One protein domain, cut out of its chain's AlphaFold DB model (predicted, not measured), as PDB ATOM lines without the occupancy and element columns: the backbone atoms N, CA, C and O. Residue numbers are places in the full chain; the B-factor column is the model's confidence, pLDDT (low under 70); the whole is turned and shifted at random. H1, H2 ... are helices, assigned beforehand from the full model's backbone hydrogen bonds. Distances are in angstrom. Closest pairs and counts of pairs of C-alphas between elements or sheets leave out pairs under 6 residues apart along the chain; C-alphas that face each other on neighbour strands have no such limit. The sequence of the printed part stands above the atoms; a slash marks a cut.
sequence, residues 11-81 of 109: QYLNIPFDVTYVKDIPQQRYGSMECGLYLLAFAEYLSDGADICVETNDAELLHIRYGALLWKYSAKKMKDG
ATOM      1  N   GLN A  11     -59.253  -9.436  38.224       56.62
ATOM      2  CA  GLN A  11     -59.924  -8.919  37.021       56.62
ATOM      3  C   GLN A  11     -59.011  -8.867  35.788       56.62
ATOM      4  O   GLN A  11     -59.502  -8.995  34.667       56.62
ATOM      5  N   TYR A  12     -57.691  -8.745  35.969       59.19
ATOM      6  CA  TYR A  12     -56.721  -8.846  34.868       59.19
ATOM      7  C   TYR A  12     -56.359 -10.292  34.512       59.19
ATOM      8  O   TYR A  12     -55.843 -10.546  33.426       59.19
ATOM      9  N   LEU A  13     -56.636 -11.246  35.406       61.22
ATOM     10  CA  LEU A  13     -56.307 -12.658  35.206       61.22
ATOM     11  C   LEU A  13     -57.369 -13.400  34.377       61.22
ATOM     12  O   LEU A  13     -57.108 -14.495  33.886       61.22
ATOM     13  N   ASN A  14     -58.554 -12.806  34.208       68.62
ATOM     14  CA  ASN A  14     -59.712 -13.438  33.573       68.62
ATOM     15  C   ASN A  14     -60.120 -12.746  32.260       68.62
ATOM     16  O   ASN A  14     -61.305 -12.599  31.956       68.62
ATOM     17  N   ILE A  15     -59.131 -12.289  31.489       79.94
ATOM     18  CA  ILE A  15     -59.342 -11.787  30.129       79.94
ATOM     19  C   ILE A  15     -59.373 -13.012  29.203       79.94
ATOM     20  O   ILE A  15     -58.337 -13.657  29.034       79.94
ATOM     21  N   PRO A  16     -60.533 -13.384  28.625       78.56
ATOM     22  CA  PRO A  16     -60.594 -14.508  27.702       78.56
ATOM     23  C   PRO A  16     -59.743 -14.201  26.469       78.56
ATOM     24  O   PRO A  16     -59.895 -13.154  25.838       78.56
ATOM     25  N   PHE A  17     -58.840 -15.119  26.132       80.50
ATOM     26  CA  PHE A  17     -58.043 -15.030  24.915       80.50
ATOM     27  C   PHE A  17     -58.854 -15.549  23.733       80.50
ATOM     28  O   PHE A  17     -59.517 -16.584  23.834       80.50
ATOM     29  N   ASP A  18     -58.777 -14.842  22.610       82.62
ATOM     30  CA  ASP A  18     -59.332 -15.330  21.354       82.62
ATOM     31  C   ASP A  18     -58.399 -16.404  20.780       82.62
ATOM     32  O   ASP A  18     -57.224 -16.146  20.507       82.62
ATOM     33  N   VAL A  19     -58.900 -17.635  20.659       76.75
ATOM     34  CA  VAL A  19     -58.128 -18.792  20.194       76.75
ATOM     35  C   VAL A  19     -58.675 -19.226  18.846       76.75
ATOM     36  O   VAL A  19     -59.782 -19.753  18.744       76.75
ATOM     37  N   THR A  20     -57.864 -19.058  17.803       80.00
ATOM     38  CA  THR A  20     -58.185 -19.547  16.460       80.00
ATOM     39  C   THR A  20     -57.435 -20.844  16.186       80.00
ATOM     40  O   THR A  20     -56.207 -20.889  16.261       80.00
ATOM     41  N   TYR A  21     -58.165 -21.905  15.840       77.50
ATOM     42  CA  TYR A  21     -57.558 -23.156  15.394       77.50
ATOM     43  C   TYR A  21     -57.270 -23.097  13.895       77.50
ATOM     44  O   TYR A  21     -58.187 -22.970  13.082       77.50
ATOM     45  N   VAL A  22     -55.997 -23.221  13.533       72.69
ATOM     46  CA  VAL A  22     -55.550 -23.263  12.140       72.69
ATOM     47  C   VAL A  22     -55.301 -24.724  11.759       72.69
ATOM     48  O   VAL A  22     -54.545 -25.432  12.424       72.69
ATOM     49  N   LYS A  23     -55.991 -25.185  10.713       73.12
ATOM     50  CA  LYS A  23     -55.834 -26.529  10.139       73.12
ATOM     51  C   LYS A  23     -54.680 -26.553   9.142       73.12
ATOM     52  O   LYS A  23     -54.255 -25.507   8.668       73.12
ATOM     53  N   ASP A  24     -54.197 -27.755   8.844       70.38
ATOM     54  CA  ASP A  24     -53.221 -28.008   7.776       70.38
ATOM     55  C   ASP A  24     -51.866 -27.302   7.965       70.38
ATOM     56  O   ASP A  24     -51.109 -27.117   7.014       70.38
ATOM     57  N   ILE A  25     -51.522 -26.963   9.215       69.62
ATOM     58  CA  ILE A  25     -50.168 -26.529   9.560       69.62
ATOM     59  C   ILE A  25     -49.222 -27.714   9.320       69.62
ATOM     60  O   ILE A  25     -49.438 -28.788   9.897       69.62
ATOM     61  N   PRO A  26     -48.150 -27.539   8.529       67.38
ATOM     62  CA  PRO A  26     -47.122 -28.555   8.374       67.38
ATOM     63  C   PRO A  26     -46.569 -28.972   9.736       67.38
ATOM     64  O   PRO A  26     -46.096 -28.140  10.508       67.38
ATOM     65  N   GLN A  27     -46.625 -30.267  10.035       71.25
ATOM     66  CA  GLN A  27     -46.066 -30.826  11.261       71.25
ATOM     67  C   GLN A  27     -44.698 -31.441  11.001       71.25
ATOM     68  O   GLN A  27     -44.443 -32.026   9.944       71.25
ATOM     69  N   GLN A  28     -43.827 -31.356  12.003       71.75
ATOM     70  CA  GLN A  28     -42.544 -32.036  11.971       71.75
ATOM     71  C   GLN A  28     -42.735 -33.541  11.825       71.75
ATOM     72  O   GLN A  28     -43.422 -34.179  12.621       71.75
ATOM     73  N   ARG A  29     -42.078 -34.128  10.818       70.12
ATOM     74  CA  ARG A  29     -42.049 -35.585  10.665       70.12
ATOM     75  C   ARG A  29     -41.420 -36.226  11.898       70.12
ATOM     76  O   ARG A  29     -40.358 -35.799  12.355       70.12
ATOM     77  N   TYR A  30     -42.050 -37.286  12.393       71.81
ATOM     78  CA  TYR A  30     -41.524 -38.083  13.496       71.81
ATOM     79  C   TYR A  30     -40.076 -38.523  13.214       71.81
ATOM     80  O   TYR A  30     -39.779 -39.052  12.144       71.81
ATOM     81  N   GLY A  31     -39.169 -38.266  14.162       70.69
ATOM     82  CA  GLY A  31     -37.738 -38.572  14.032       70.69
ATOM     83  C   GLY A  31     -36.893 -37.522  13.297       70.69
ATOM     84  O   GLY A  31     -35.685 -37.701  13.176       70.69
ATOM     85  N   SER A  32     -37.485 -36.420  12.828       71.44
ATOM     86  CA  SER A  32     -36.729 -35.258  12.347       71.44
ATOM     87  C   SER A  32     -36.072 -34.517  13.522       71.44
ATOM     88  O   SER A  32     -36.644 -34.471  14.607       71.44
ATOM     89  N   MET A  33     -34.899 -33.912  13.318       71.81
ATOM     90  CA  MET A  33     -34.262 -32.997  14.285       71.81
ATOM     91  C   MET A  33     -34.594 -31.518  14.010       71.81
ATOM     92  O   MET A  33     -34.091 -30.630  14.691       71.81
ATOM     93  N   GLU A  34     -35.479 -31.248  13.050       72.19
ATOM     94  CA  GLU A  34     -35.727 -29.915  12.492       72.19
ATOM     95  C   GLU A  34     -36.822 -29.125  13.236       72.19
ATOM     96  O   GLU A  34     -37.540 -28.327  12.636       72.19
ATOM     97  N   CYS A  35     -36.988 -29.327  14.549       74.44
ATOM     98  CA  CYS A  35     -38.058 -28.673  15.320       74.44
ATOM     99  C   CYS A  35     -37.997 -27.143  15.274       74.44
ATOM    100  O   CYS A  35     -39.034 -26.479  15.217       74.44
ATOM    101  N   GLY A  36     -36.786 -26.587  15.218       73.75
ATOM    102  CA  GLY A  36     -36.573 -25.150  15.063       73.75
ATOM    103  C   GLY A  36     -37.069 -24.605  13.721       73.75
ATOM    104  O   GLY A  36     -37.562 -23.482  13.678       73.75
ATOM    105  N   LEU A  37     -37.004 -25.399  12.646       72.38
ATOM    106  CA  LEU A  37     -37.447 -24.978  11.316       72.38
ATOM    107  C   LEU A  37     -38.969 -24.859  11.228       72.38
ATOM    108  O   LEU A  37     -39.478 -23.897  10.658       72.38
ATOM    109  N   TYR A  38     -39.692 -25.797  11.839       72.25
ATOM    110  CA  TYR A  38     -41.153 -25.739  11.905       72.25
ATOM    111  C   TYR A  38     -41.636 -24.554  12.739       72.25
ATOM    112  O   TYR A  38     -42.558 -23.849  12.330       72.25
ATOM    113  N   LEU A  39     -40.985 -24.291  13.877       76.06
ATOM    114  CA  LEU A  39     -41.320 -23.140  14.714       76.06
ATOM    115  C   LEU A  39     -41.054 -21.812  13.988       76.06
ATOM    116  O   LEU A  39     -41.847 -20.880  14.101       76.06
ATOM    117  N   LEU A  40     -39.966 -21.737  13.215       74.12
ATOM    118  CA  LEU A  40     -39.623 -20.556  12.428       74.12
ATOM    119  C   LEU A  40     -40.653 -20.283  11.330       74.12
ATOM    120  O   LEU A  40     -41.147 -19.165  11.226       74.12
ATOM    121  N   ALA A  41     -41.011 -21.304  10.552       72.62
ATOM    122  CA  ALA A  41     -42.016 -21.168   9.506       72.62
ATOM    123  C   ALA A  41     -43.385 -20.758  10.067       72.62
ATOM    124  O   ALA A  41     -44.102 -19.965   9.461       72.62
ATOM    125  N   PHE A  42     -43.732 -21.256  11.256       73.75
ATOM    126  CA  PHE A  42     -44.940 -20.845  11.958       73.75
ATOM    127  C   PHE A  42     -44.886 -19.373  12.401       73.75
ATOM    128  O   PHE A  42     -45.863 -18.645  12.239       73.75
ATOM    129  N   ALA A  43     -43.746 -18.903  12.912       77.31
ATOM    130  CA  ALA A  43     -43.562 -17.496  13.268       77.31
ATOM    131  C   ALA A  43     -43.622 -16.563  12.043       77.31
ATOM    132  O   ALA A  43     -44.189 -15.475  12.137       77.31
ATOM    133  N   GLU A  44     -43.075 -16.988  10.901       74.25
ATOM    134  CA  GLU A  44     -43.153 -16.261   9.625       74.25
ATOM    135  C   GLU A  44     -44.603 -16.176   9.123       74.25
ATOM    136  O   GLU A  44     -45.080 -15.083   8.823       74.25
ATOM    137  N   TYR A  45     -45.347 -17.288   9.162       74.00
ATOM    138  CA  TYR A  45     -46.788 -17.312   8.876       74.00
ATOM    139  C   TYR A  45     -47.575 -16.325   9.745       74.00
ATOM    140  O   TYR A  45     -48.392 -15.564   9.233       74.00
ATOM    141  N   LEU A  46     -47.311 -16.293  11.056       75.19
ATOM    142  CA  LEU A  46     -47.993 -15.378  11.975       75.19
ATOM    143  C   LEU A  46     -47.605 -13.907  11.773       75.19
ATOM    144  O   LEU A  46     -48.426 -13.028  12.029       75.19
ATOM    145  N   SER A  47     -46.366 -13.634  11.360       75.50
ATOM    146  CA  SER A  47     -45.856 -12.265  11.216       75.50
ATOM    147  C   SER A  47     -46.299 -11.629   9.902       75.50
ATOM    148  O   SER A  47     -46.776 -10.494   9.899       75.50
ATOM    149  N   ASP A  48     -46.174 -12.371   8.801       73.25
ATOM    150  CA  ASP A  48     -46.365 -11.844   7.447       73.25
ATOM    151  C   ASP A  48     -47.699 -12.280   6.817       73.25
ATOM    152  O   ASP A  48     -48.047 -11.818   5.729       73.25
ATOM    153  N   GLY A  49     -48.463 -13.166   7.475       64.75
ATOM    154  CA  GLY A  49     -49.703 -13.738   6.932       64.75
ATOM    155  C   GLY A  49     -49.481 -14.571   5.664       64.75
ATOM    156  O   GLY A  49     -50.418 -14.798   4.899       64.75
ATOM    157  N   ALA A  50     -48.232 -14.961   5.405       62.53
ATOM    158  CA  ALA A  50     -47.815 -15.674   4.210       62.53
ATOM    159  C   ALA A  50     -48.126 -17.166   4.343       62.53
ATOM    160  O   ALA A  50     -47.869 -17.746   5.394       62.53
ATOM    161  N   ASP A  51     -48.624 -17.797   3.274       60.72
ATOM    162  CA  ASP A  51     -48.822 -19.249   3.237       60.72
ATOM    163  C   ASP A  51     -47.541 -19.982   3.646       60.72
ATOM    164  O   ASP A  51     -46.436 -19.633   3.215       60.72
ATOM    165  N   ILE A  52     -47.698 -21.025   4.467       57.03
ATOM    166  CA  ILE A  52     -46.590 -21.844   4.953       57.03
ATOM    167  C   ILE A  52     -46.006 -22.632   3.772       57.03
ATOM    168  O   ILE A  52     -46.336 -23.794   3.543       57.03
ATOM    169  N   CYS A  53     -45.103 -22.014   3.012       54.44
ATOM    170  CA  CYS A  53     -44.318 -22.685   1.982       54.44
ATOM    171  C   CYS A  53     -43.114 -23.374   2.639       54.44
ATOM    172  O   CYS A  53     -41.955 -23.082   2.354       54.44
ATOM    173  N   VAL A  54     -43.394 -24.289   3.571       56.91
ATOM    174  CA  VAL A  54     -42.388 -25.237   4.050       56.91
ATOM    175  C   VAL A  54     -42.354 -26.347   3.019       56.91
ATOM    176  O   VAL A  54     -42.916 -27.426   3.206       56.91
ATOM    177  N   GLU A  55     -41.683 -26.090   1.897       56.16
ATOM    178  CA  GLU A  55     -41.075 -27.203   1.191       56.16
ATOM    179  C   GLU A  55     -40.044 -27.786   2.156       56.16
ATOM    180  O   GLU A  55     -38.919 -27.306   2.279       56.16
ATOM    181  N   THR A  56     -40.458 -28.828   2.884       53.88
ATOM    182  CA  THR A  56     -39.673 -29.618   3.856       53.88
ATOM    183  C   THR A  56     -38.338 -30.151   3.309       53.88
ATOM    184  O   THR A  56     -37.591 -30.833   4.004       53.88
ATOM    185  N   ASN A  57     -38.081 -29.875   2.035       55.09
ATOM    186  CA  ASN A  57     -37.059 -30.375   1.149       55.09
ATOM    187  C   ASN A  57     -35.771 -29.548   1.272       55.09
ATOM    188  O   ASN A  57     -34.713 -30.060   0.927       55.09
ATOM    189  N   ASP A  58     -35.857 -28.300   1.751       65.88
ATOM    190  CA  ASP A  58     -34.714 -27.382   1.814       65.88
ATOM    191  C   ASP A  58     -34.457 -26.869   3.240       65.88
ATOM    192  O   ASP A  58     -34.350 -25.673   3.525       65.88
ATOM    193  N   ALA A  59     -34.384 -27.817   4.176       68.50
ATOM    194  CA  ALA A  59     -33.999 -27.557   5.563       68.50
ATOM    195  C   ALA A  59     -32.655 -26.808   5.660       68.50
ATOM    196  O   ALA A  59     -32.458 -25.962   6.533       68.50
ATOM    197  N   GLU A  60     -31.747 -27.068   4.716       74.19
ATOM    198  CA  GLU A  60     -30.463 -26.385   4.599       74.19
ATOM    199  C   GLU A  60     -30.633 -24.892   4.278       74.19
ATOM    200  O   GLU A  60     -30.064 -24.046   4.976       74.19
ATOM    201  N   LEU A  61     -31.468 -24.535   3.296       74.25
ATOM    202  CA  LEU A  61     -31.770 -23.137   2.988       74.25
ATOM    203  C   LEU A  61     -32.389 -22.400   4.177       74.25
ATOM    204  O   LEU A  61     -32.032 -21.246   4.436       74.25
ATOM    205  N   LEU A  62     -33.293 -23.046   4.916       70.94
ATOM    206  CA  LEU A  62     -33.894 -22.441   6.104       70.94
ATOM    207  C   LEU A  62     -32.860 -22.225   7.219       70.94
ATOM    208  O   LEU A  62     -32.833 -21.148   7.817       70.94
ATOM    209  N   HIS A  63     -31.952 -23.179   7.446       75.50
ATOM    210  CA  HIS A  63     -30.835 -23.005   8.378       75.50
ATOM    211  C   HIS A  63     -29.920 -21.843   7.989       75.50
ATOM    212  O   HIS A  63     -29.552 -21.034   8.844       75.50
ATOM    213  N   ILE A  64     -29.593 -21.710   6.701       80.88
ATOM    214  CA  ILE A  64     -28.776 -20.604   6.191       80.88
ATOM    215  C   ILE A  64     -29.486 -19.262   6.413       80.88
ATOM    216  O   ILE A  64     -28.871 -18.312   6.906       80.88
ATOM    217  N   ARG A  65     -30.785 -19.172   6.095       81.00
ATOM    218  CA  ARG A  65     -31.584 -17.951   6.307       81.00
ATOM    219  C   ARG A  65     -31.653 -17.573   7.783       81.00
ATOM    220  O   ARG A  65     -31.406 -16.415   8.121       81.00
ATOM    221  N   TYR A  66     -31.932 -18.535   8.658       76.94
ATOM    222  CA  TYR A  66     -32.017 -18.293  10.095       76.94
ATOM    223  C   TYR A  66     -30.668 -17.871  10.684       76.94
ATOM    224  O   TYR A  66     -30.590 -16.877  11.406       76.94
ATOM    225  N   GLY A  67     -29.583 -18.553  10.301       85.25
ATOM    226  CA  GLY A  67     -28.225 -18.167  10.677       85.25
ATOM    227  C   GLY A  67     -27.886 -16.736  10.247       85.25
ATOM    228  O   GLY A  67     -27.346 -15.961  11.036       85.25
ATOM    229  N   ALA A  68     -28.274 -16.340   9.029       87.62
ATOM    230  CA  ALA A  68     -28.079 -14.979   8.536       87.62
ATOM    231  C   ALA A  68     -28.905 -13.937   9.314       87.62
ATOM    232  O   ALA A  68     -28.398 -12.851   9.611       87.62
ATOM    233  N   LEU A  69     -30.155 -14.249   9.670       82.81
ATOM    234  CA  LEU A  69     -31.008 -13.374  10.484       82.81
ATOM    235  C   LEU A  69     -30.446 -13.188  11.895       82.81
ATOM    236  O   LEU A  69     -30.291 -12.046  12.336       82.81
ATOM    237  N   LEU A  70     -30.072 -14.280  12.569       83.56
ATOM    238  CA  LEU A  70     -29.446 -14.234  13.893       83.56
ATOM    239  C   LEU A  70     -28.154 -13.421  13.871       83.56
ATOM    240  O   LEU A  70     -27.934 -12.585  14.751       83.56
ATOM    241  N   TRP A  71     -27.320 -13.620  12.850       90.75
ATOM    242  CA  TRP A  71     -26.096 -12.849  12.678       90.75
ATOM    243  C   TRP A  71     -26.381 -11.350  12.539       90.75
ATOM    244  O   TRP A  71     -25.773 -10.537  13.236       90.75
ATOM    245  N   LYS A  72     -27.345 -10.968  11.688       87.62
ATOM    246  CA  LYS A  72     -27.741  -9.562  11.502       87.62
ATOM    247  C   LYS A  72     -28.300  -8.943  12.783       87.62
ATOM    248  O   LYS A  72     -27.936  -7.813  13.100       87.62
ATOM    249  N   TYR A  73     -29.147  -9.665  13.517       84.81
ATOM    250  CA  TYR A  73     -29.682  -9.207  14.801       84.81
ATOM    251  C   TYR A  73     -28.569  -9.014  15.839       84.81
ATOM    252  O   TYR A  73     -28.475  -7.952  16.448       84.81
ATOM    253  N   SER A  74     -27.673  -9.994  15.973       81.88
ATOM    254  CA  SER A  74     -26.543  -9.948  16.909       81.88
ATOM    255  C   SER A  74     -25.605  -8.783  16.589       81.88
ATOM    256  O   SER A  74     -25.235  -8.014  17.472       81.88
ATOM    257  N   ALA A  75     -25.287  -8.588  15.306       87.19
ATOM    258  CA  ALA A  75     -24.480  -7.467  14.837       87.19
ATOM    259  C   ALA A  75     -25.158  -6.110  15.088       87.19
ATOM    260  O   ALA A  75     -24.469  -5.133  15.379       87.19
ATOM    261  N   LYS A  76     -26.491  -6.034  14.984       86.94
ATOM    262  CA  LYS A  76     -27.255  -4.835  15.345       86.94
ATOM    263  C   LYS A  76     -27.187  -4.574  16.853       86.94
ATOM    264  O   LYS A  76     -26.773  -3.486  17.232       86.94
ATOM    265  N   LYS A  77     -27.467  -5.574  17.702       80.38
ATOM    266  CA  LYS A  77     -27.372  -5.433  19.169       80.38
ATOM    267  C   LYS A  77     -25.971  -5.017  19.631       80.38
ATOM    268  O   LYS A  77     -25.845  -4.144  20.481       80.38
ATOM    269  N   MET A  78     -24.916  -5.565  19.022       81.38
ATOM    270  CA  MET A  78     -23.530  -5.165  19.310       81.38
ATOM    271  C   MET A  78     -23.231  -3.707  18.940       81.38
ATOM    272  O   MET A  78     -22.474  -3.043  19.644       81.38
ATOM    273  N   LYS A  79     -23.795  -3.205  17.833       79.50
ATOM    274  CA  LYS A  79     -23.623  -1.808  17.403       79.50
ATOM    275  C   LYS A  79     -24.408  -0.832  18.266       79.50
ATOM    276  O   LYS A  79     -23.897   0.240  18.566       79.50
ATOM    277  N   ASP A  80     -25.615  -1.219  18.661       79.69
ATOM    278  CA  ASP A  80     -26.505  -0.384  19.468       79.69
ATOM    279  C   ASP A  80     -26.036  -0.305  20.940       79.69
ATOM    280  O   ASP A  80     -26.597   0.451  21.726       79.69
ATOM    281  N   GLY A  81     -24.965  -1.029  21.311       65.50
ATOM    282  CA  GLY A  81     -24.357  -0.992  22.647       65.50
ATOM    283  C   GLY A  81     -25.236  -1.609  23.736       65.50
ATOM    284  O   GLY A  81     -24.970  -1.425  24.922       65.50
TER     285      GLY A  81
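This is residues 11 to 81 of the 109 residues of an uncharacterized protein of Solanum chilense (UniProt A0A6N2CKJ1). The model is an open arch: a small body of H1 and the loops before and after it, from which two arms stick out to the same side, the tail of residues 11 to 23 and the far part of H2 with the last residues, 67 to 81. Only the first part of H2 meets H1, and the space between the arms is mostly empty. The printed part has 71 residues with two named helices, H1 then H2, and no named strand; the class is all helix, though under half of the residues, 35, are in named elements. The whole is only just loose, close to extended, with a radius of gyration of the C-alphas of 16.2 A and spans of 41 by 39 by 24 A.

Residues 11 to 34 hold no named element; C-alpha 11 is at (-59.924, -8.919, 37.021). H1, residues 35 to 48, measures 20.4 A from C-alpha 35 at (-38.058, -28.673, 15.320) to its last. H2, residues 59 to 79, measures 30.2 A and ends with C-alpha 79 at (-23.623, -1.808, 17.403).

H1 and H2 only just touch, with 3 pairs of C-alphas within 8 A. Residue 37 alone of H1 and residues 59 to 63 alone of H2 take part; the closest C-alphas, of Leu 37 and Leu 62, are 6.8 A apart. The helices run the same way at a steep tilt of 68 degrees, only just short of about perpendicular. In H1 and H2 every O i to N i+4 pair is within hydrogen-bond range.

The two C-alphas farthest apart, of Gln 11 and Asn 57, are 47.6 A apart. The printed part has no cut, and the link from H1 to H2 is short. pLDDT is under 70 at residues 11 to 14, 25 to 26, 49 to 59 and 81.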